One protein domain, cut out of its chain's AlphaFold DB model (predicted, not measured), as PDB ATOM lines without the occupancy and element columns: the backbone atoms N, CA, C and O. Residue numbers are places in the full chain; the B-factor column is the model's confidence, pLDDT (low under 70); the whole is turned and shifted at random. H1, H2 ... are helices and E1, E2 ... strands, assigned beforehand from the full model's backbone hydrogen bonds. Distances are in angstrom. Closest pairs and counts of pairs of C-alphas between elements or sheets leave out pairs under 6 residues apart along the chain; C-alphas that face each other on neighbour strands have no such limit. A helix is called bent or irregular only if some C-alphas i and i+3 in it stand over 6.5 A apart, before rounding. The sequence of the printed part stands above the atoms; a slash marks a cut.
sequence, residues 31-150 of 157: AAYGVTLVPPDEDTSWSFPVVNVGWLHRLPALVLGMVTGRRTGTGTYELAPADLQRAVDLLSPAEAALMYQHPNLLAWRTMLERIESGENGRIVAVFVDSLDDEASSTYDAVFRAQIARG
ATOM      1  N   ALA A  31     -42.135 -16.721 -35.884       94.44
ATOM      2  CA  ALA A  31     -41.718 -15.850 -36.984       94.44
ATOM      3  C   ALA A  31     -40.551 -16.447 -37.784       94.44
ATOM      4  O   ALA A  31     -40.459 -16.210 -38.988       94.44
ATOM      5  N   ALA A  32     -39.682 -17.227 -37.140       96.06
ATOM      6  CA  ALA A  32     -38.612 -17.956 -37.806       96.06
ATOM      7  C   ALA A  32     -38.186 -19.207 -37.020       96.06
ATOM      8  O   ALA A  32     -38.321 -19.261 -35.799       96.06
ATOM      9  N   TYR A  33     -37.662 -20.219 -37.716       97.44
ATOM     10  CA  TYR A  33     -37.060 -21.393 -37.078       97.44
ATOM     11  C   TYR A  33     -35.955 -22.035 -37.925       97.44
ATOM     12  O   TYR A  33     -35.914 -21.906 -39.154       97.44
ATOM     13  N   GLY A  34     -35.091 -22.797 -37.261       97.56
ATOM     14  CA  GLY A  34     -34.028 -23.567 -37.899       97.56
ATOM     15  C   GLY A  34     -33.578 -24.740 -37.035       97.56
ATOM     16  O   GLY A  34     -33.831 -24.770 -35.832       97.56
ATOM     17  N   VAL A  35     -32.905 -25.706 -37.657       98.56
ATOM     18  CA  VAL A  35     -32.223 -26.815 -36.972       98.56
ATOM     19  C   VAL A  35     -30.790 -26.877 -37.478       98.56
ATOM     20  O   VAL A  35     -30.568 -26.739 -38.679       98.56
ATOM     21  N   THR A  36     -29.827 -27.071 -36.585       98.25
ATOM     22  CA  THR A  36     -28.407 -27.179 -36.934       98.25
ATOM     23  C   THR A  36     -27.711 -28.269 -36.122       98.25
ATOM     24  O   THR A  36     -28.182 -28.646 -35.049       98.25
ATOM     25  N   LEU A  37     -26.586 -28.761 -36.641       98.12
ATOM     26  CA  LEU A  37     -25.650 -29.625 -35.933       98.12
ATOM     27  C   LEU A  37     -24.475 -28.768 -35.454       98.12
ATOM     28  O   LEU A  37     -23.685 -28.280 -36.261       98.12
ATOM     29  N   VAL A  38     -24.376 -28.588 -34.142       97.62
ATOM     30  CA  VAL A  38     -23.340 -27.790 -33.488       97.62
ATOM     31  C   VAL A  38     -22.165 -28.701 -33.119       97.62
ATOM     32  O   VAL A  38     -22.370 -29.645 -32.348       97.62
ATOM     33  N   PRO A  39     -20.944 -28.445 -33.615       95.62
ATOM     34  CA  PRO A  39     -19.760 -29.209 -33.242       95.62
ATOM     35  C   PRO A  39     -19.438 -29.045 -31.742       95.62
ATOM     36  O   PRO A  39     -19.835 -28.057 -31.121       95.62
ATOM     37  N   PRO A  40     -18.731 -30.009 -31.123       93.75
ATOM     38  CA  PRO A  40     -18.320 -29.914 -29.721       93.75
ATOM     39  C   PRO A  40     -17.200 -28.890 -29.497       93.75
ATOM     40  O   PRO A  40     -17.019 -28.428 -28.375       93.75
ATOM     41  N   ASP A  41     -16.444 -28.576 -30.548       92.25
ATOM     42  CA  ASP A  41     -15.374 -27.586 -30.538       92.25
ATOM     43  C   ASP A  41     -15.944 -26.181 -30.774       92.25
ATOM     44  O   ASP A  41     -16.576 -25.927 -31.801       92.25
ATOM     45  N   GLU A  42     -15.715 -25.277 -29.820       86.06
ATOM     46  CA  GLU A  42     -16.218 -23.900 -29.857       86.06
ATOM     47  C   GLU A  42     -15.550 -23.053 -30.952       86.06
ATOM     48  O   GLU A  42     -16.167 -22.101 -31.434       86.06
ATOM     49  N   ASP A  43     -14.339 -23.417 -31.389       88.94
ATOM     50  CA  ASP A  43     -13.616 -22.720 -32.461       88.94
ATOM     51  C   ASP A  43     -14.090 -23.142 -33.863       88.94
ATOM     52  O   ASP A  43     -13.826 -22.464 -34.863       88.94
ATOM     53  N   THR A  44     -14.822 -24.257 -33.962       91.12
ATOM     54  CA  THR A  44     -15.360 -24.734 -35.235       91.12
ATOM     55  C   THR A  44     -16.627 -23.959 -35.593       91.12
ATOM     56  O   THR A  44     -17.657 -24.051 -34.927       91.12
ATOM     57  N   SER A  45     -16.581 -23.217 -36.701       90.50
ATOM     58  CA  SER A  45     -17.744 -22.487 -37.211       90.50
ATOM     59  C   SER A  45     -18.873 -23.425 -37.644       90.50
ATOM     60  O   SER A  45     -18.628 -24.435 -38.305       90.50
ATOM     61  N   TRP A  46     -20.113 -23.031 -37.374       95.31
ATOM     62  CA  TRP A  46     -21.319 -23.746 -37.783       95.31
ATOM     63  C   TRP A  46     -22.424 -22.759 -38.177       95.31
ATOM     64  O   TRP A  46     -22.372 -21.570 -37.855       95.31
ATOM     65  N   SER A  47     -23.419 -23.251 -38.909       96.62
ATOM     66  CA  SER A  47     -24.548 -22.461 -39.399       96.62
ATOM     67  C   SER A  47     -25.803 -23.322 -39.525       96.62
ATOM     68  O   SER A  47     -25.751 -24.553 -39.522       96.62
ATOM     69  N   PHE A  48     -26.956 -22.681 -39.645       97.81
ATOM     70  CA  PHE A  48     -28.207 -23.327 -40.002       97.81
ATOM     71  C   PHE A  48     -28.210 -23.599 -41.513       97.81
ATOM     72  O   PHE A  48     -28.110 -22.645 -42.291       97.81
ATOM     73  N   PRO A  49     -28.317 -24.868 -41.949       96.56
ATOM     74  CA  PRO A  49     -28.387 -25.215 -43.369       96.56
ATOM     75  C   PRO A  49     -29.708 -24.777 -44.012       96.56
ATOM     76  O   PRO A  49     -29.766 -24.576 -45.220       96.56
ATOM     77  N   VAL A  50     -30.768 -24.637 -43.210       96.31
ATOM     78  CA  VAL A  50     -32.076 -24.142 -43.644       96.31
ATOM     79  C   VAL A  50     -32.581 -23.146 -42.609       96.31
ATOM     80  O   VAL A  50     -32.781 -23.494 -41.442       96.31
ATOM     81  N   VAL A  51     -32.794 -21.909 -43.049       95.69
ATOM     82  CA  VAL A  51     -33.343 -20.814 -42.242       95.69
ATOM     83  C   VAL A  51     -34.747 -20.520 -42.745       95.69
ATOM     84  O   VAL A  51     -34.927 -20.038 -43.860       95.69
ATOM     85  N   ASN A  52     -35.759 -20.823 -41.941       94.69
ATOM     86  CA  ASN A  52     -37.149 -20.605 -42.323       94.69
ATOM     87  C   ASN A  52     -37.624 -19.294 -41.699       94.69
ATOM     88  O   ASN A  52     -37.577 -19.156 -40.476       94.69
ATOM     89  N   VAL A  53     -38.080 -18.351 -42.525       92.88
ATOM     90  CA  VAL A  53     -38.596 -17.045 -42.088       92.88
ATOM     91  C   VAL A  53     -40.011 -16.849 -42.613       92.88
ATOM     92  O   VAL A  53     -40.323 -17.153 -43.764       92.88
ATOM     93  N   GLY A  54     -40.869 -16.290 -41.768       84.38
ATOM     94  CA  GLY A  54     -42.243 -15.975 -42.102       84.38
ATOM     95  C   GLY A  54     -43.172 -17.183 -42.025       84.38
ATOM     96  O   GLY A  54     -42.953 -18.158 -41.315       84.38
ATOM     97  N   TRP A  55     -44.289 -17.075 -42.738       71.62
ATOM     98  CA  TRP A  55     -45.439 -17.962 -42.558       71.62
ATOM     99  C   TRP A  55     -45.417 -19.193 -43.464       71.62
ATOM    100  O   TRP A  55     -46.287 -20.057 -43.341       71.62
ATOM    101  N   LEU A  56     -44.476 -19.243 -44.401       68.31
ATOM    102  CA  LEU A  56     -44.242 -20.378 -45.279       68.31
ATOM    103  C   LEU A  56     -43.421 -21.399 -44.471       68.31
ATOM    104  O   LEU A  56     -42.524 -21.013 -43.735       68.31
ATOM    105  N   HIS A  57     -43.763 -22.689 -44.544       70.62
ATOM    106  CA  HIS A  57     -43.185 -23.777 -43.721       70.62
ATOM    107  C   HIS A  57     -43.706 -23.920 -42.272       70.62
ATOM    108  O   HIS A  57     -42.986 -24.336 -41.366       70.62
ATOM    109  N   ARG A  58     -45.011 -23.700 -42.040       84.44
ATOM    110  CA  ARG A  58     -45.627 -23.992 -40.722       84.44
ATOM    111  C   ARG A  58     -45.604 -25.469 -40.336       84.44
ATOM    112  O   ARG A  58     -45.518 -25.769 -39.151       84.44
ATOM    113  N   LEU A  59     -45.719 -26.379 -41.304       93.38
ATOM    114  CA  LEU A  59     -45.800 -27.811 -41.016       93.38
ATOM    115  C   LEU A  59     -44.502 -28.347 -40.376       93.38
ATOM    116  O   LEU A  59     -44.606 -28.933 -39.301       93.38
ATOM    117  N   PRO A  60     -43.292 -28.102 -40.923       95.75
ATOM    118  CA  PRO A  60     -42.071 -28.508 -40.230       95.75
ATOM    119  C   PRO A  60     -41.895 -27.823 -38.863       95.75
ATOM    120  O   PRO A  60     -41.506 -28.492 -37.911       95.75
ATOM    121  N   ALA A  61     -42.246 -26.536 -38.719       95.69
ATOM    122  CA  ALA A  61     -42.215 -25.852 -37.417       95.69
ATOM    123  C   ALA A  61     -43.138 -26.518 -36.381       95.69
ATOM    124  O   ALA A  61     -42.775 -26.679 -35.216       95.69
ATOM    125  N   LEU A  62     -44.342 -26.916 -36.803       96.38
ATOM    126  CA  LEU A  62     -45.307 -27.627 -35.970       96.38
ATOM    127  C   LEU A  62     -44.780 -29.006 -35.566       96.38
ATOM    128  O   LEU A  62     -44.840 -29.348 -34.387       96.38
ATOM    129  N   VAL A  63     -44.207 -29.759 -36.508       97.50
ATOM    130  CA  VAL A  63     -43.574 -31.060 -36.243       97.50
ATOM    131  C   VAL A  63     -42.419 -30.928 -35.245       97.50
ATOM    132  O   VAL A  63     -42.363 -31.688 -34.278       97.50
ATOM    133  N   LEU A  64     -41.548 -29.925 -35.400       97.81
ATOM    134  CA  LEU A  64     -40.503 -29.641 -34.413       97.81
ATOM    135  C   LEU A  64     -41.102 -29.267 -33.050       97.81
ATOM    136  O   LEU A  64     -40.618 -29.726 -32.019       97.81
ATOM    137  N   GLY A  65     -42.185 -28.487 -33.020       97.06
ATOM    138  CA  GLY A  65     -42.927 -28.184 -31.793       97.06
ATOM    139  C   GLY A  65     -43.462 -29.441 -31.095       97.06
ATOM    140  O   GLY A  65     -43.405 -29.536 -29.871       97.06
ATOM    141  N   MET A  66     -43.933 -30.432 -31.858       97.69
ATOM    142  CA  MET A  66     -44.416 -31.708 -31.314       97.69
ATOM    143  C   MET A  66     -43.309 -32.516 -30.633       97.69
ATOM    144  O   MET A  66     -43.575 -33.120 -29.595       97.69
ATOM    145  N   VAL A  67     -42.092 -32.537 -31.189       97.94
ATOM    146  CA  VAL A  67     -40.974 -33.312 -30.612       97.94
ATOM    147  C   VAL A  67     -40.224 -32.554 -29.515       97.94
ATOM    148  O   VAL A  67     -39.776 -33.164 -28.554       97.94
ATOM    149  N   THR A  68     -40.150 -31.223 -29.593       97.50
ATOM    150  CA  THR A  68     -39.517 -30.374 -28.561       97.50
ATOM    151  C   THR A  68     -40.447 -30.050 -27.391       97.50
ATOM    152  O   THR A  68     -40.003 -29.578 -26.348       97.50
ATOM    153  N   GLY A  69     -41.758 -30.223 -27.572       96.56
ATOM    154  CA  GLY A  69     -42.780 -29.745 -26.643       96.56
ATOM    155  C   GLY A  69     -43.047 -28.236 -26.719       96.56
ATOM    156  O   GLY A  69     -43.922 -27.746 -25.997       96.56
ATOM    157  N   ARG A  70     -42.348 -27.492 -27.591       96.25
ATOM    158  CA  ARG A  70     -42.508 -26.041 -27.747       96.25
ATOM    159  C   ARG A  70     -43.916 -25.692 -28.236       96.25
ATOM    160  O   ARG A  70     -44.387 -26.178 -29.266       96.25
ATOM    161  N   ARG A  71     -44.585 -24.804 -27.495       95.31
ATOM    162  CA  ARG A  71     -45.946 -24.321 -27.793       95.31
ATOM    163  C   ARG A  71     -45.926 -22.905 -28.357       95.31
ATOM    164  O   ARG A  71     -46.468 -22.657 -29.424       95.31
ATOM    165  N   THR A  72     -45.252 -22.000 -27.668       95.25
ATOM    166  CA  THR A  72     -45.091 -20.587 -28.021       95.25
ATOM    167  C   THR A  72     -43.781 -20.090 -27.408       95.25
ATOM    168  O   THR A  72     -43.167 -20.812 -26.619       95.25
ATOM    169  N   GLY A  73     -43.363 -18.879 -27.759       94.69
ATOM    170  CA  GLY A  73     -42.149 -18.237 -27.296       94.69
ATOM    171  C   GLY A  73     -40.950 -18.520 -28.197       94.69
ATOM    172  O   GLY A  73     -40.875 -19.555 -28.876       94.69
ATOM    173  N   THR A  74     -40.009 -17.578 -28.154       97.19
ATOM    174  CA  THR A  74     -38.631 -17.751 -28.618       97.19
ATOM    175  C   THR A  74     -37.917 -18.739 -27.696       97.19
ATOM    176  O   THR A  74     -38.065 -18.673 -26.474       97.19
ATOM    177  N   GLY A  75     -37.155 -19.669 -28.263       97.19
ATOM    178  CA  GLY A  75     -36.455 -20.674 -27.472       97.19
ATOM    179  C   GLY A  75     -35.554 -21.584 -28.291       97.19
ATOM    180  O   GLY A  75     -35.713 -21.730 -29.505       97.19
ATOM    181  N   THR A  76     -34.608 -22.217 -27.600       98.31
ATOM    182  CA  THR A  76     -33.623 -23.124 -28.195       98.31
ATOM    183  C   THR A  76     -33.659 -24.475 -27.505       98.31
ATOM    184  O   THR A  76     -33.639 -24.536 -26.277       98.31
ATOM    185  N   TYR A  77     -33.700 -25.543 -28.292       98.38
ATOM    186  CA  TYR A  77     -33.965 -26.898 -27.829       98.38
ATOM    187  C   TYR A  77     -32.903 -27.837 -28.383       98.38
ATOM    188  O   TYR A  77     -32.753 -27.953 -29.599       98.38
ATOM    189  N   GLU A  78     -32.173 -28.506 -27.497       98.00
ATOM    190  CA  GLU A  78     -31.308 -29.614 -27.892       98.00
ATOM    191  C   GLU A  78     -32.177 -30.846 -28.178       98.00
ATOM    192  O   GLU A  78     -33.084 -31.164 -27.408       98.00
ATOM    193  N   LEU A  79     -31.927 -31.503 -29.307       98.12
ATOM    194  CA  LEU A  79     -32.649 -32.687 -29.755       98.12
ATOM    195  C   LEU A  79     -31.744 -33.909 -29.645       98.12
ATOM    196  O   LEU A  79     -30.615 -33.901 -30.143       98.12
ATOM    197  N   ALA A  80     -32.263 -34.998 -29.077       97.69
ATOM    198  CA  ALA A  80     -31.635 -36.292 -29.289       97.69
ATOM    199  C   ALA A  80     -31.794 -36.700 -30.770       97.69
ATOM    200  O   ALA A  80     -32.802 -36.352 -31.396       97.69
ATOM    201  N   PRO A  81     -30.877 -37.505 -31.340       98.12
ATOM    202  CA  PRO A  81     -31.033 -38.021 -32.703       98.12
ATOM    203  C   PRO A  81     -32.377 -38.732 -32.926       98.12
ATOM    204  O   PRO A  81     -33.000 -38.573 -33.969       98.12
ATOM    205  N   ALA A  82     -32.880 -39.441 -31.910       98.19
ATOM    206  CA  ALA A  82     -34.190 -40.090 -31.957       98.19
ATOM    207  C   ALA A  82     -35.365 -39.098 -32.080       98.19
ATOM    208  O   ALA A  82     -36.354 -39.405 -32.747       98.19
ATOM    209  N   ASP A  83     -35.266 -37.904 -31.487       98.44
ATOM    210  CA  ASP A  83     -36.305 -36.874 -31.596       98.44
ATOM    211  C   ASP A  83     -36.295 -36.225 -32.984       98.44
ATOM    212  O   ASP A  83     -37.358 -35.983 -33.561       98.44
ATOM    213  N   LEU A  84     -35.106 -36.003 -33.560       98.62
ATOM    214  CA  LEU A  84     -34.997 -35.531 -34.940       98.62
ATOM    215  C   LEU A  84     -35.486 -36.596 -35.935       98.62
ATOM    216  O   LEU A  84     -36.212 -36.255 -36.865       98.62
ATOM    217  N   GLN A  85     -35.182 -37.880 -35.713       98.56
ATOM    218  CA  GLN A  85     -35.737 -38.973 -36.519       98.56
ATOM    219  C   GLN A  85     -37.268 -38.993 -36.438       98.56
ATOM    220  O   GLN A  85     -37.939 -39.052 -37.463       98.56
ATOM    221  N   ARG A  86     -37.843 -38.839 -35.240       98.31
ATOM    222  CA  ARG A  86     -39.298 -38.731 -35.076       98.31
ATOM    223  C   ARG A  86     -39.878 -37.539 -35.846       98.31
ATOM    224  O   ARG A  86     -40.972 -37.650 -36.399       98.31
ATOM    225  N   ALA A  87     -39.181 -36.404 -35.885       98.31
ATOM    226  CA  ALA A  87     -39.590 -35.256 -36.692       98.31
ATOM    227  C   ALA A  87     -39.533 -35.561 -38.199       98.31
ATOM    228  O   ALA A  87     -40.459 -35.204 -38.927       98.31
ATOM    229  N   VAL A  88     -38.496 -36.265 -38.663       98.38
ATOM    230  CA  VAL A  88     -38.409 -36.761 -40.045       98.38
ATOM    231  C   VAL A  88     -39.585 -37.684 -40.356       98.38
ATOM    232  O   VAL A  88     -40.270 -37.461 -41.350       98.38
ATOM    233  N   ASP A  89     -39.888 -38.657 -39.501       97.50
ATOM    234  CA  ASP A  89     -40.987 -39.604 -39.719       97.50
ATOM    235  C   ASP A  89     -42.345 -38.891 -39.799       97.50
ATOM    236  O   ASP A  89     -43.162 -39.197 -40.664       97.50
ATOM    237  N   LEU A  90     -42.582 -37.901 -38.929       97.25
ATOM    238  CA  LEU A  90     -43.807 -37.094 -38.921       97.25
ATOM    239  C   LEU A  90     -43.976 -36.230 -40.178       97.25
ATOM    240  O   LEU A  90     -45.110 -35.933 -40.553       97.25
ATOM    241  N   LEU A  91     -42.875 -35.799 -40.797       96.56
ATOM    242  CA  LEU A  91     -42.883 -34.888 -41.942       96.56
ATOM    243  C   LEU A  91     -42.735 -35.606 -43.297       96.56
ATOM    244  O   LEU A  91     -43.179 -35.063 -44.305       96.56
ATOM    245  N   SER A  92     -42.172 -36.818 -43.328       96.69
ATOM    246  CA  SER A  92     -41.894 -37.591 -44.554       96.69
ATOM    247  C   SER A  92     -43.108 -37.801 -45.478       96.69
ATOM    248  O   SER A  92     -42.922 -37.707 -46.688       96.69
ATOM    249  N   PRO A  93     -44.361 -37.966 -44.992       96.62
ATOM    250  CA  PRO A  93     -45.534 -38.032 -45.874       96.62
ATOM    251  C   PRO A  93     -45.686 -36.836 -46.831       96.62
ATOM    252  O   PRO A  93     -46.290 -36.969 -47.897       96.62
ATOM    253  N   ALA A  94     -45.136 -35.666 -46.481       94.62
ATOM    254  CA  ALA A  94     -45.159 -34.481 -47.334       94.62
ATOM    255  C   ALA A  94     -44.294 -34.621 -48.601       94.62
ATOM    256  O   ALA A  94     -44.526 -33.881 -49.553       94.62
ATOM    257  N   GLU A  95     -43.343 -35.561 -48.660       94.19
ATOM    258  CA  GLU A  95     -42.479 -35.764 -49.836       94.19
ATOM    259  C   GLU A  95     -43.251 -36.160 -51.093       94.19
ATOM    260  O   GLU A  95     -42.830 -35.833 -52.201       94.19
ATOM    261  N   ALA A  96     -44.419 -36.784 -50.928       95.12
ATOM    262  CA  ALA A  96     -45.315 -37.098 -52.034       95.12
ATOM    263  C   ALA A  96     -45.831 -35.836 -52.759       95.12
ATOM    264  O   ALA A  96     -46.257 -35.912 -53.913       95.12
ATOM    265  N   ALA A  97     -45.799 -34.663 -52.114       92.88
ATOM    266  CA  ALA A  97     -46.140 -33.386 -52.734       92.88
ATOM    267  C   ALA A  97     -44.975 -32.868 -53.589       92.88
ATOM    268  O   ALA A  97     -44.221 -31.983 -53.179       92.88
ATOM    269  N   LEU A  98     -44.854 -33.399 -54.807       91.75
ATOM    270  CA  LEU A  98     -43.760 -33.095 -55.741       91.75
ATOM    271  C   LEU A  98     -43.720 -31.635 -56.225       91.75
ATOM    272  O   LEU A  98     -42.738 -31.220 -56.834       91.75
ATOM    273  N   MET A  99     -44.770 -30.846 -55.972       86.69
ATOM    274  CA  MET A  99     -44.769 -29.405 -56.249       86.69
ATOM    275  C   MET A  99     -43.942 -28.588 -55.247       86.69
ATOM    276  O   MET A  99     -43.756 -27.394 -55.457       86.69
ATOM    277  N   TYR A 100     -43.479 -29.200 -54.154       84.88
ATOM    278  CA  TYR A 100     -42.632 -28.553 -53.162       84.88
ATOM    279  C   TYR A 100     -41.253 -29.201 -53.128       84.88
ATOM    280  O   TYR A 100     -41.113 -30.421 -53.186       84.88
ATOM    281  N   GLN A 101     -40.230 -28.370 -52.954       87.00
ATOM    282  CA  GLN A 101     -38.960 -28.848 -52.426       87.00
ATOM    283  C   GLN A 101     -39.081 -29.035 -50.910       87.00
ATOM    284  O   GLN A 101     -39.771 -28.270 -50.232       87.00
ATOM    285  N   HIS A 102     -38.359 -30.022 -50.373       91.81
ATOM    286  CA  HIS A 102     -38.376 -30.366 -48.946       91.81
ATOM    287  C   HIS A 102     -37.007 -30.133 -48.282       91.81
ATOM    288  O   HIS A 102     -36.421 -31.074 -47.742       91.81
ATOM    289  N   PRO A 103     -36.465 -28.895 -48.294       94.31
ATOM    290  CA  PRO A 103     -35.110 -28.620 -47.808       94.31
ATOM    291  C   PRO A 103     -34.939 -28.956 -46.323       94.31
ATOM    292  O   PRO A 103     -33.887 -29.446 -45.927       94.31
ATOM    293  N   ASN A 104     -35.985 -28.765 -45.508       95.81
ATOM    294  CA  ASN A 104     -35.967 -29.162 -44.100       95.81
ATOM    295  C   ASN A 104     -35.769 -30.681 -43.940       95.81
ATOM    296  O   ASN A 104     -34.877 -31.087 -43.204       95.81
ATOM    297  N   LEU A 105     -36.538 -31.516 -44.654       96.38
ATOM    298  CA  LEU A 105     -36.384 -32.976 -44.587       96.38
ATOM    299  C   LEU A 105     -34.994 -33.422 -45.036       96.38
ATOM    300  O   LEU A 105     -34.369 -34.228 -44.348       96.38
ATOM    301  N   LEU A 106     -34.506 -32.872 -46.152       97.00
ATOM    302  CA  LEU A 106     -33.167 -33.168 -46.654       97.00
ATOM    303  C   LEU A 106     -32.105 -32.834 -45.599       97.00
ATOM    304  O   LEU A 106     -31.312 -33.695 -45.234       97.00
ATOM    305  N   ALA A 107     -32.134 -31.615 -45.053       97.81
ATOM    306  CA  ALA A 107     -31.166 -31.177 -44.054       97.81
ATOM    307  C   ALA A 107     -31.212 -32.022 -42.773       97.81
ATOM    308  O   ALA A 107     -30.163 -32.355 -42.220       97.81
ATOM    309  N   TRP A 108     -32.404 -32.387 -42.293       98.44
ATOM    310  CA  TRP A 108     -32.558 -33.205 -41.088       98.44
ATOM    311  C   TRP A 108     -32.013 -34.620 -41.289       98.44
ATOM    312  O   TRP A 108     -31.290 -35.113 -40.427       98.44
ATOM    313  N   ARG A 109     -32.283 -35.245 -42.441       98.56
ATOM    314  CA  ARG A 109     -31.719 -36.559 -42.789       98.56
ATOM    315  C   ARG A 109     -30.201 -36.511 -42.907       98.56
ATOM    316  O   ARG A 109     -29.534 -37.334 -42.296       98.56
ATOM    317  N   THR A 110     -29.649 -35.494 -43.566       98.38
ATOM    318  CA  THR A 110     -28.192 -35.311 -43.642       98.38
ATOM    319  C   THR A 110     -27.555 -35.144 -42.257       98.38
ATOM    320  O   THR A 110     -26.469 -35.663 -42.016       98.38
ATOM    321  N   MET A 111     -28.206 -34.448 -41.315       98.38
ATOM    322  CA  MET A 111     -27.711 -34.362 -39.932       98.38
ATOM    323  C   MET A 111     -27.712 -35.726 -39.229       98.38
ATOM    324  O   MET A 111     -26.744 -36.049 -38.542       98.38
ATOM    325  N   LEU A 112     -28.759 -36.533 -39.417       98.50
ATOM    326  CA  LEU A 112     -28.842 -37.885 -38.855       98.50
ATOM    327  C   LEU A 112     -27.770 -38.813 -39.442       98.50
ATOM    328  O   LEU A 112     -27.071 -39.476 -38.682       98.50
ATOM    329  N   GLU A 113     -27.575 -38.791 -40.762       98.31
ATOM    330  CA  GLU A 113     -26.539 -39.566 -41.460       98.31
ATOM    331  C   GLU A 113     -25.125 -39.214 -40.974       98.31
ATOM    332  O   GLU A 113     -24.286 -40.097 -40.780       98.31
ATOM    333  N   ARG A 114     -24.846 -37.924 -40.739       97.75
ATOM    334  CA  ARG A 114     -23.563 -37.457 -40.184       97.75
ATOM    335  C   ARG A 114     -23.310 -38.031 -38.791       97.75
ATOM    336  O   ARG A 114     -22.229 -38.560 -38.538       97.75
ATOM    337  N   ILE A 115     -24.315 -37.982 -37.916       97.25
ATOM    338  CA  ILE A 115     -24.225 -38.538 -36.557       97.25
ATOM    339  C   ILE A 115     -24.047 -40.058 -36.598       97.25
ATOM    340  O   ILE A 115     -23.197 -40.596 -35.892       97.25
ATOM    341  N   GLU A 116     -24.803 -40.757 -37.447       97.12
ATOM    342  CA  GLU A 116     -24.670 -42.207 -37.640       97.12
ATOM    343  C   GLU A 116     -23.273 -42.589 -38.152       97.12
ATOM    344  O   GLU A 116     -22.702 -43.595 -37.727       97.12
ATOM    345  N   SER A 117     -22.674 -41.739 -38.988       97.44
ATOM    346  CA  SER A 117     -21.305 -41.895 -39.499       97.44
ATOM    347  C   SER A 117     -20.211 -41.580 -38.466       97.44
ATOM    348  O   SER A 117     -19.024 -41.654 -38.787       97.44
ATOM    349  N   GLY A 118     -20.585 -41.249 -37.225       96.19
ATOM    350  CA  GLY A 118     -19.664 -40.993 -36.117       96.19
ATOM    351  C   GLY A 118     -19.253 -39.531 -35.949       96.19
ATOM    352  O   GLY A 118     -18.325 -39.251 -35.188       96.19
ATOM    353  N   GLU A 119     -19.910 -38.591 -36.633       95.69
ATOM    354  CA  GLU A 119     -19.697 -37.173 -36.363       95.69
ATOM    355  C   GLU A 119     -20.280 -36.795 -34.995       95.69
ATOM    356  O   GLU A 119     -21.472 -36.955 -34.732       95.69
ATOM    357  N   ASN A 120     -19.431 -36.260 -34.119       93.25
ATOM    358  CA  ASN A 120     -19.862 -35.756 -32.822       93.25
ATOM    359  C   ASN A 120     -20.428 -34.340 -32.966       93.25
ATOM    360  O   ASN A 120     -19.799 -33.469 -33.563       93.25
ATOM    361  N   GLY A 121     -21.575 -34.086 -32.345       95.06
ATOM    362  CA  GLY A 121     -22.197 -32.768 -32.306       95.06
ATOM    363  C   GLY A 121     -23.543 -32.800 -31.592       95.06
ATOM    364  O   GLY A 121     -24.064 -33.865 -31.265       95.06
ATOM    365  N   ARG A 122     -24.102 -31.620 -31.337       96.94
ATOM    366  CA  ARG A 122     -25.427 -31.441 -30.734       96.94
ATOM    367  C   ARG A 122     -26.400 -30.942 -31.783       96.94
ATOM    368  O   ARG A 122     -26.119 -29.957 -32.461       96.94
ATOM    369  N   ILE A 123     -27.553 -31.586 -31.899       98.50
ATOM    370  CA  ILE A 123     -28.629 -31.098 -32.759       98.50
ATOM    371  C   ILE A 123     -29.386 -30.029 -31.977       98.50
ATOM    372  O   ILE A 123     -29.905 -30.308 -30.898       98.50
ATOM    373  N   VAL A 124     -29.467 -28.815 -32.508       98.62
ATOM    374  CA  VAL A 124     -30.149 -27.695 -31.853       98.62
ATOM    375  C   VAL A 124     -31.227 -27.146 -32.774       98.62
ATOM    376  O   VAL A 124     -30.944 -26.749 -33.905       98.62
ATOM    377  N   ALA A 125     -32.462 -27.094 -32.278       98.56
ATOM    378  CA  ALA A 125     -33.569 -26.376 -32.895       98.56
ATOM    379  C   ALA A 125     -33.733 -24.991 -32.256       98.56
ATOM    380  O   ALA A 125     -33.666 -24.847 -31.035       98.56
ATOM    381  N   VAL A 126     -33.989 -23.977 -33.077       98.38
ATOM    382  CA  VAL A 126     -34.262 -22.599 -32.651       98.38
ATOM    383  C   VAL A 126     -35.628 -22.179 -33.173       98.38
ATOM    384  O   VAL A 126     -35.940 -22.419 -34.338       98.38
ATOM    385  N   PHE A 127     -36.417 -21.535 -32.315       97.69
ATOM    386  CA  PHE A 127     -37.661 -20.849 -32.658       97.69
ATOM    387  C   PHE A 127     -37.553 -19.384 -32.239       97.69
ATOM    388  O   PHE A 127     -37.079 -19.103 -31.138       97.69
ATOM    389  N   VAL A 128     -38.026 -18.474 -33.086       96.94
ATOM    390  CA  VAL A 128     -38.029 -17.026 -32.856       96.94
ATOM    391  C   VAL A 128     -39.417 -16.471 -33.136       96.94
ATOM    392  O   VAL A 128     -39.844 -16.422 -34.287       96.94
ATOM    393  N   ASP A 129     -40.124 -16.026 -32.097       94.50
ATOM    394  CA  ASP A 129     -41.496 -15.508 -32.238       94.50
ATOM    395  C   ASP A 129     -41.549 -14.047 -32.672       94.50
ATOM    396  O   ASP A 129     -42.501 -13.638 -33.334       94.50
ATOM    397  N   SER A 130     -40.511 -13.284 -32.346       94.38
ATOM    398  CA  SER A 130     -40.353 -11.886 -32.728       94.38
ATOM    399  C   SER A 130     -38.897 -11.630 -33.108       94.38
ATOM    400  O   SER A 130     -37.973 -11.867 -32.322       94.38
ATOM    401  N   LEU A 131     -38.697 -11.160 -34.343       93.00
ATOM    402  CA  LEU A 131     -37.376 -10.781 -34.852       93.00
ATOM    403  C   LEU A 131     -36.862  -9.473 -34.228       93.00
ATOM    404  O   LEU A 131     -35.661  -9.223 -34.285       93.00
ATOM    405  N   ASP A 132     -37.746  -8.702 -33.590       93.19
ATOM    406  CA  ASP A 132     -37.410  -7.458 -32.890       93.19
ATOM    407  C   ASP A 132     -36.891  -7.705 -31.462       93.19
ATOM    408  O   ASP A 132     -36.279  -6.819 -30.865       93.19
ATOM    409  N   ASP A 133     -37.116  -8.903 -30.912       92.81
ATOM    410  CA  ASP A 133     -36.636  -9.267 -29.577       92.81
ATOM    411  C   ASP A 133     -35.113  -9.474 -29.564       92.81
ATOM    412  O   ASP A 133     -34.507  -9.894 -30.557       92.81
ATOM    413  N   GLU A 134     -34.492  -9.256 -28.403       94.25
ATOM    414  CA  GLU A 134     -33.098  -9.637 -28.177       94.25
ATOM    415  C   GLU A 134     -32.915 -11.160 -28.266       94.25
ATOM    416  O   GLU A 134     -33.807 -11.942 -27.927       94.25
ATOM    417  N   ALA A 135     -31.729 -11.585 -28.710       97.00
ATOM    418  CA  ALA A 135     -31.414 -13.001 -28.820       97.00
ATOM    419  C   ALA A 135     -31.392 -13.667 -27.437       97.00
ATOM    420  O   ALA A 135     -30.689 -13.219 -26.531       97.00
ATOM    421  N   SER A 136     -32.108 -14.782 -27.284       94.44
ATOM    422  CA  SER A 136     -32.207 -15.480 -25.996       94.44
ATOM    423  C   SER A 136     -31.041 -16.440 -25.722       94.44
ATOM    424  O   SER A 136     -30.934 -16.983 -24.624       94.44
ATOM    425  N   SER A 137     -30.195 -16.715 -26.722       96.69
ATOM    426  CA  SER A 137     -29.011 -17.576 -26.611       96.69
ATOM    427  C   SER A 137     -28.018 -17.336 -27.754       96.69
ATOM    428  O   SER A 137     -28.340 -16.675 -28.742       96.69
ATOM    429  N   THR A 138     -26.822 -17.929 -27.669       96.00
ATOM    430  CA  THR A 138     -25.841 -17.916 -28.770       96.00
ATOM    431  C   THR A 138     -26.399 -18.556 -30.045       96.00
ATOM    432  O   THR A 138     -26.108 -18.081 -31.140       96.00
ATOM    433  N   TYR A 139     -27.239 -19.593 -29.930       97.56
ATOM    434  CA  TYR A 139     -27.842 -20.239 -31.099       97.56
ATOM    435  C   TYR A 139     -28.852 -19.339 -31.799       97.56
ATOM    436  O   TYR A 139     -28.835 -19.229 -33.024       97.56
ATOM    437  N   ASP A 140     -29.680 -18.653 -31.011       98.00
ATOM    438  CA  ASP A 140     -30.594 -17.627 -31.505       98.00
ATOM    439  C   ASP A 140     -29.818 -16.469 -32.161       98.00
ATOM    440  O   ASP A 140     -30.125 -16.055 -33.277       98.00
ATOM    441  N   ALA A 141     -28.723 -16.015 -31.543       97.44
ATOM    442  CA  ALA A 141     -27.885 -14.952 -32.096       97.44
ATOM    443  C   ALA A 141     -27.286 -15.319 -33.467       97.44
ATOM    444  O   ALA A 141     -27.353 -14.517 -34.402       97.44
ATOM    445  N   VAL A 142     -26.742 -16.533 -33.621       97.19
ATOM    446  CA  VAL A 142     -26.220 -17.024 -34.912       97.19
ATOM    447  C   VAL A 142     -27.339 -17.130 -35.948       97.19
ATOM    448  O   VAL A 142     -27.162 -16.695 -37.088       97.19
ATOM    449  N   PHE A 143     -28.504 -17.647 -35.549       97.44
ATOM    450  CA  PHE A 143     -29.668 -17.780 -36.420       97.44
ATOM    451  C   PHE A 143     -30.157 -16.419 -36.941       97.44
ATOM    452  O   PHE A 143     -30.278 -16.216 -38.150       97.44
ATOM    453  N   ARG A 144     -30.348 -15.438 -36.051       97.12
ATOM    454  CA  ARG A 144     -30.725 -14.062 -36.415       97.12
ATOM    455  C   ARG A 144     -29.676 -13.388 -37.291       97.12
ATOM    456  O   ARG A 144     -30.032 -12.670 -38.222       97.12
ATOM    457  N   ALA A 145     -28.392 -13.645 -37.046       96.31
ATOM    458  CA  ALA A 145     -27.323 -13.123 -37.888       96.31
ATOM    459  C   ALA A 145     -27.382 -13.682 -39.323       96.31
ATOM    460  O   ALA A 145     -27.097 -12.939 -40.258       96.31
ATOM    461  N   GLN A 146     -27.769 -14.950 -39.522       96.06
ATOM    462  CA  GLN A 146     -28.009 -15.506 -40.864       96.06
ATOM    463  C   GLN A 146     -29.207 -14.852 -41.554       96.06
ATOM    464  O   GLN A 146     -29.110 -14.470 -42.721       96.06
ATOM    465  N   ILE A 147     -30.308 -14.647 -40.821       94.38
ATOM    466  CA  ILE A 147     -31.482 -13.924 -41.332       94.38
ATOM    467  C   ILE A 147     -31.083 -12.517 -41.793       94.38
ATOM    468  O   ILE A 147     -31.416 -12.117 -42.906       94.38
ATOM    469  N   ALA A 148     -30.307 -11.789 -40.986       93.62
ATOM    470  CA  ALA A 148     -29.836 -10.445 -41.320       93.62
ATOM    471  C   ALA A 148     -28.918 -10.399 -42.559       93.62
ATOM    472  O   ALA A 148     -28.823  -9.360 -43.210       93.62
ATOM    473  N   ARG A 149     -28.259 -11.515 -42.909       93.94
ATOM    474  CA  ARG A 149     -27.461 -11.660 -44.140       93.94
ATOM    475  C   ARG A 149     -28.283 -12.080 -45.364       93.94
ATOM    476  O   ARG A 149     -27.725 -12.158 -46.454       93.94
ATOM    477  N   GLY A 150     -29.587 -12.322 -45.208       87.88
ATOM    478  CA  GLY A 150     -30.472 -12.763 -46.289       87.88
ATOM    479  C   GLY A 150     -30.370 -14.257 -46.602       87.88
ATOM    480  O   GLY A 150     -30.785 -14.686 -47.673       87.88
TER     481      GLY A 150
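This is residues 31 to 150 of the 157 residues of an uncharacterized protein of Pseudonocardia sp. MH-G8 (UniProt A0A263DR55). A twisted sheet of four strands is the middle of three layers, with H1, H2 and H3 covering one face and H4 alone covering the other. H1 and H3 pack on the sheet, while H2 reaches it with residues 81 to 85 and touches both helices; residues 96 to 101 stick out. The printed part has 120 residues, with elements in the order E1 E2 H1 E3 H2 H3 E4 H4, and the sheet runs E2 E1 E4 E3, antiparallel throughout. The class is mixed, helices and strands; the whole is compact, with a radius of gyration of the C-alphas of 13.8 A and spans of 38 by 35 by 27 A.

E1, residues 32 to 38, is an inner strand and forms a hairpin with E2, residues 51 to 53, an edge strand; N 33 and O 52 are 3.0 A apart, within hydrogen-bond range. On its other side E1 is antiparallel to E4, residues 122 to 128, with N 38 and O 122 at 2.8 A. E4 is antiparallel to the other edge strand, E3, residues 75 to 79, with N 77 and O 125 at 2.8 A. H1, residues 58 to 68, is on the sheet at a height of 9.4 A. H2, residues 81 to 96, on the same face at a height of 13.4 A, touches H1 at a shallow tilt of 24 degrees, opposite ways; their closest C-alphas, of Val 63 and Ala 87, are 5.8 A apart. H2 is irregular, with C-alphas 90 and 93 at 7.2 A, and has a kink of 36 degrees near residue 90. H3, residues 103 to 116, forms a helical hairpin with H2, at a tilt of 37 degrees, only just steep; their closest C-alphas, of Val 88 and Leu 105, are 6.2 A apart. H3 lies over E1 and along it, at 18 degrees on the local plane. H4, residues 138 to 148, is on the opposite face at a height of 8.8 A, apart from H1, H2 and H3; its closest C-alpha pair with E4 is Asp 140 and Val 126, 6.3 A. Every O i to N i+4 pair is within hydrogen-bond range in H1, H3 and H4, and 8 of 12 are in H2.

E1 begins at C-alpha 32, (-38.612, -17.956, -37.806), and is 18.7 A long; E2 is 6.5 A, H1 15.0 A, E3 12.8 A, H2 24.1 A, H3 19.9 A, E4 19.3 A and H4 15.1 A. H4 ends at C-alpha 148, (-29.836, -10.445, -41.320).

The C-alphas farthest apart, of Asp 43 and Ala 96, are 39.9 A apart. The printed part has no cut; the link E1 to E2, residues 39 to 50, is long. The mean pLDDT of the printed part is 95.0; residue 56 is under 70.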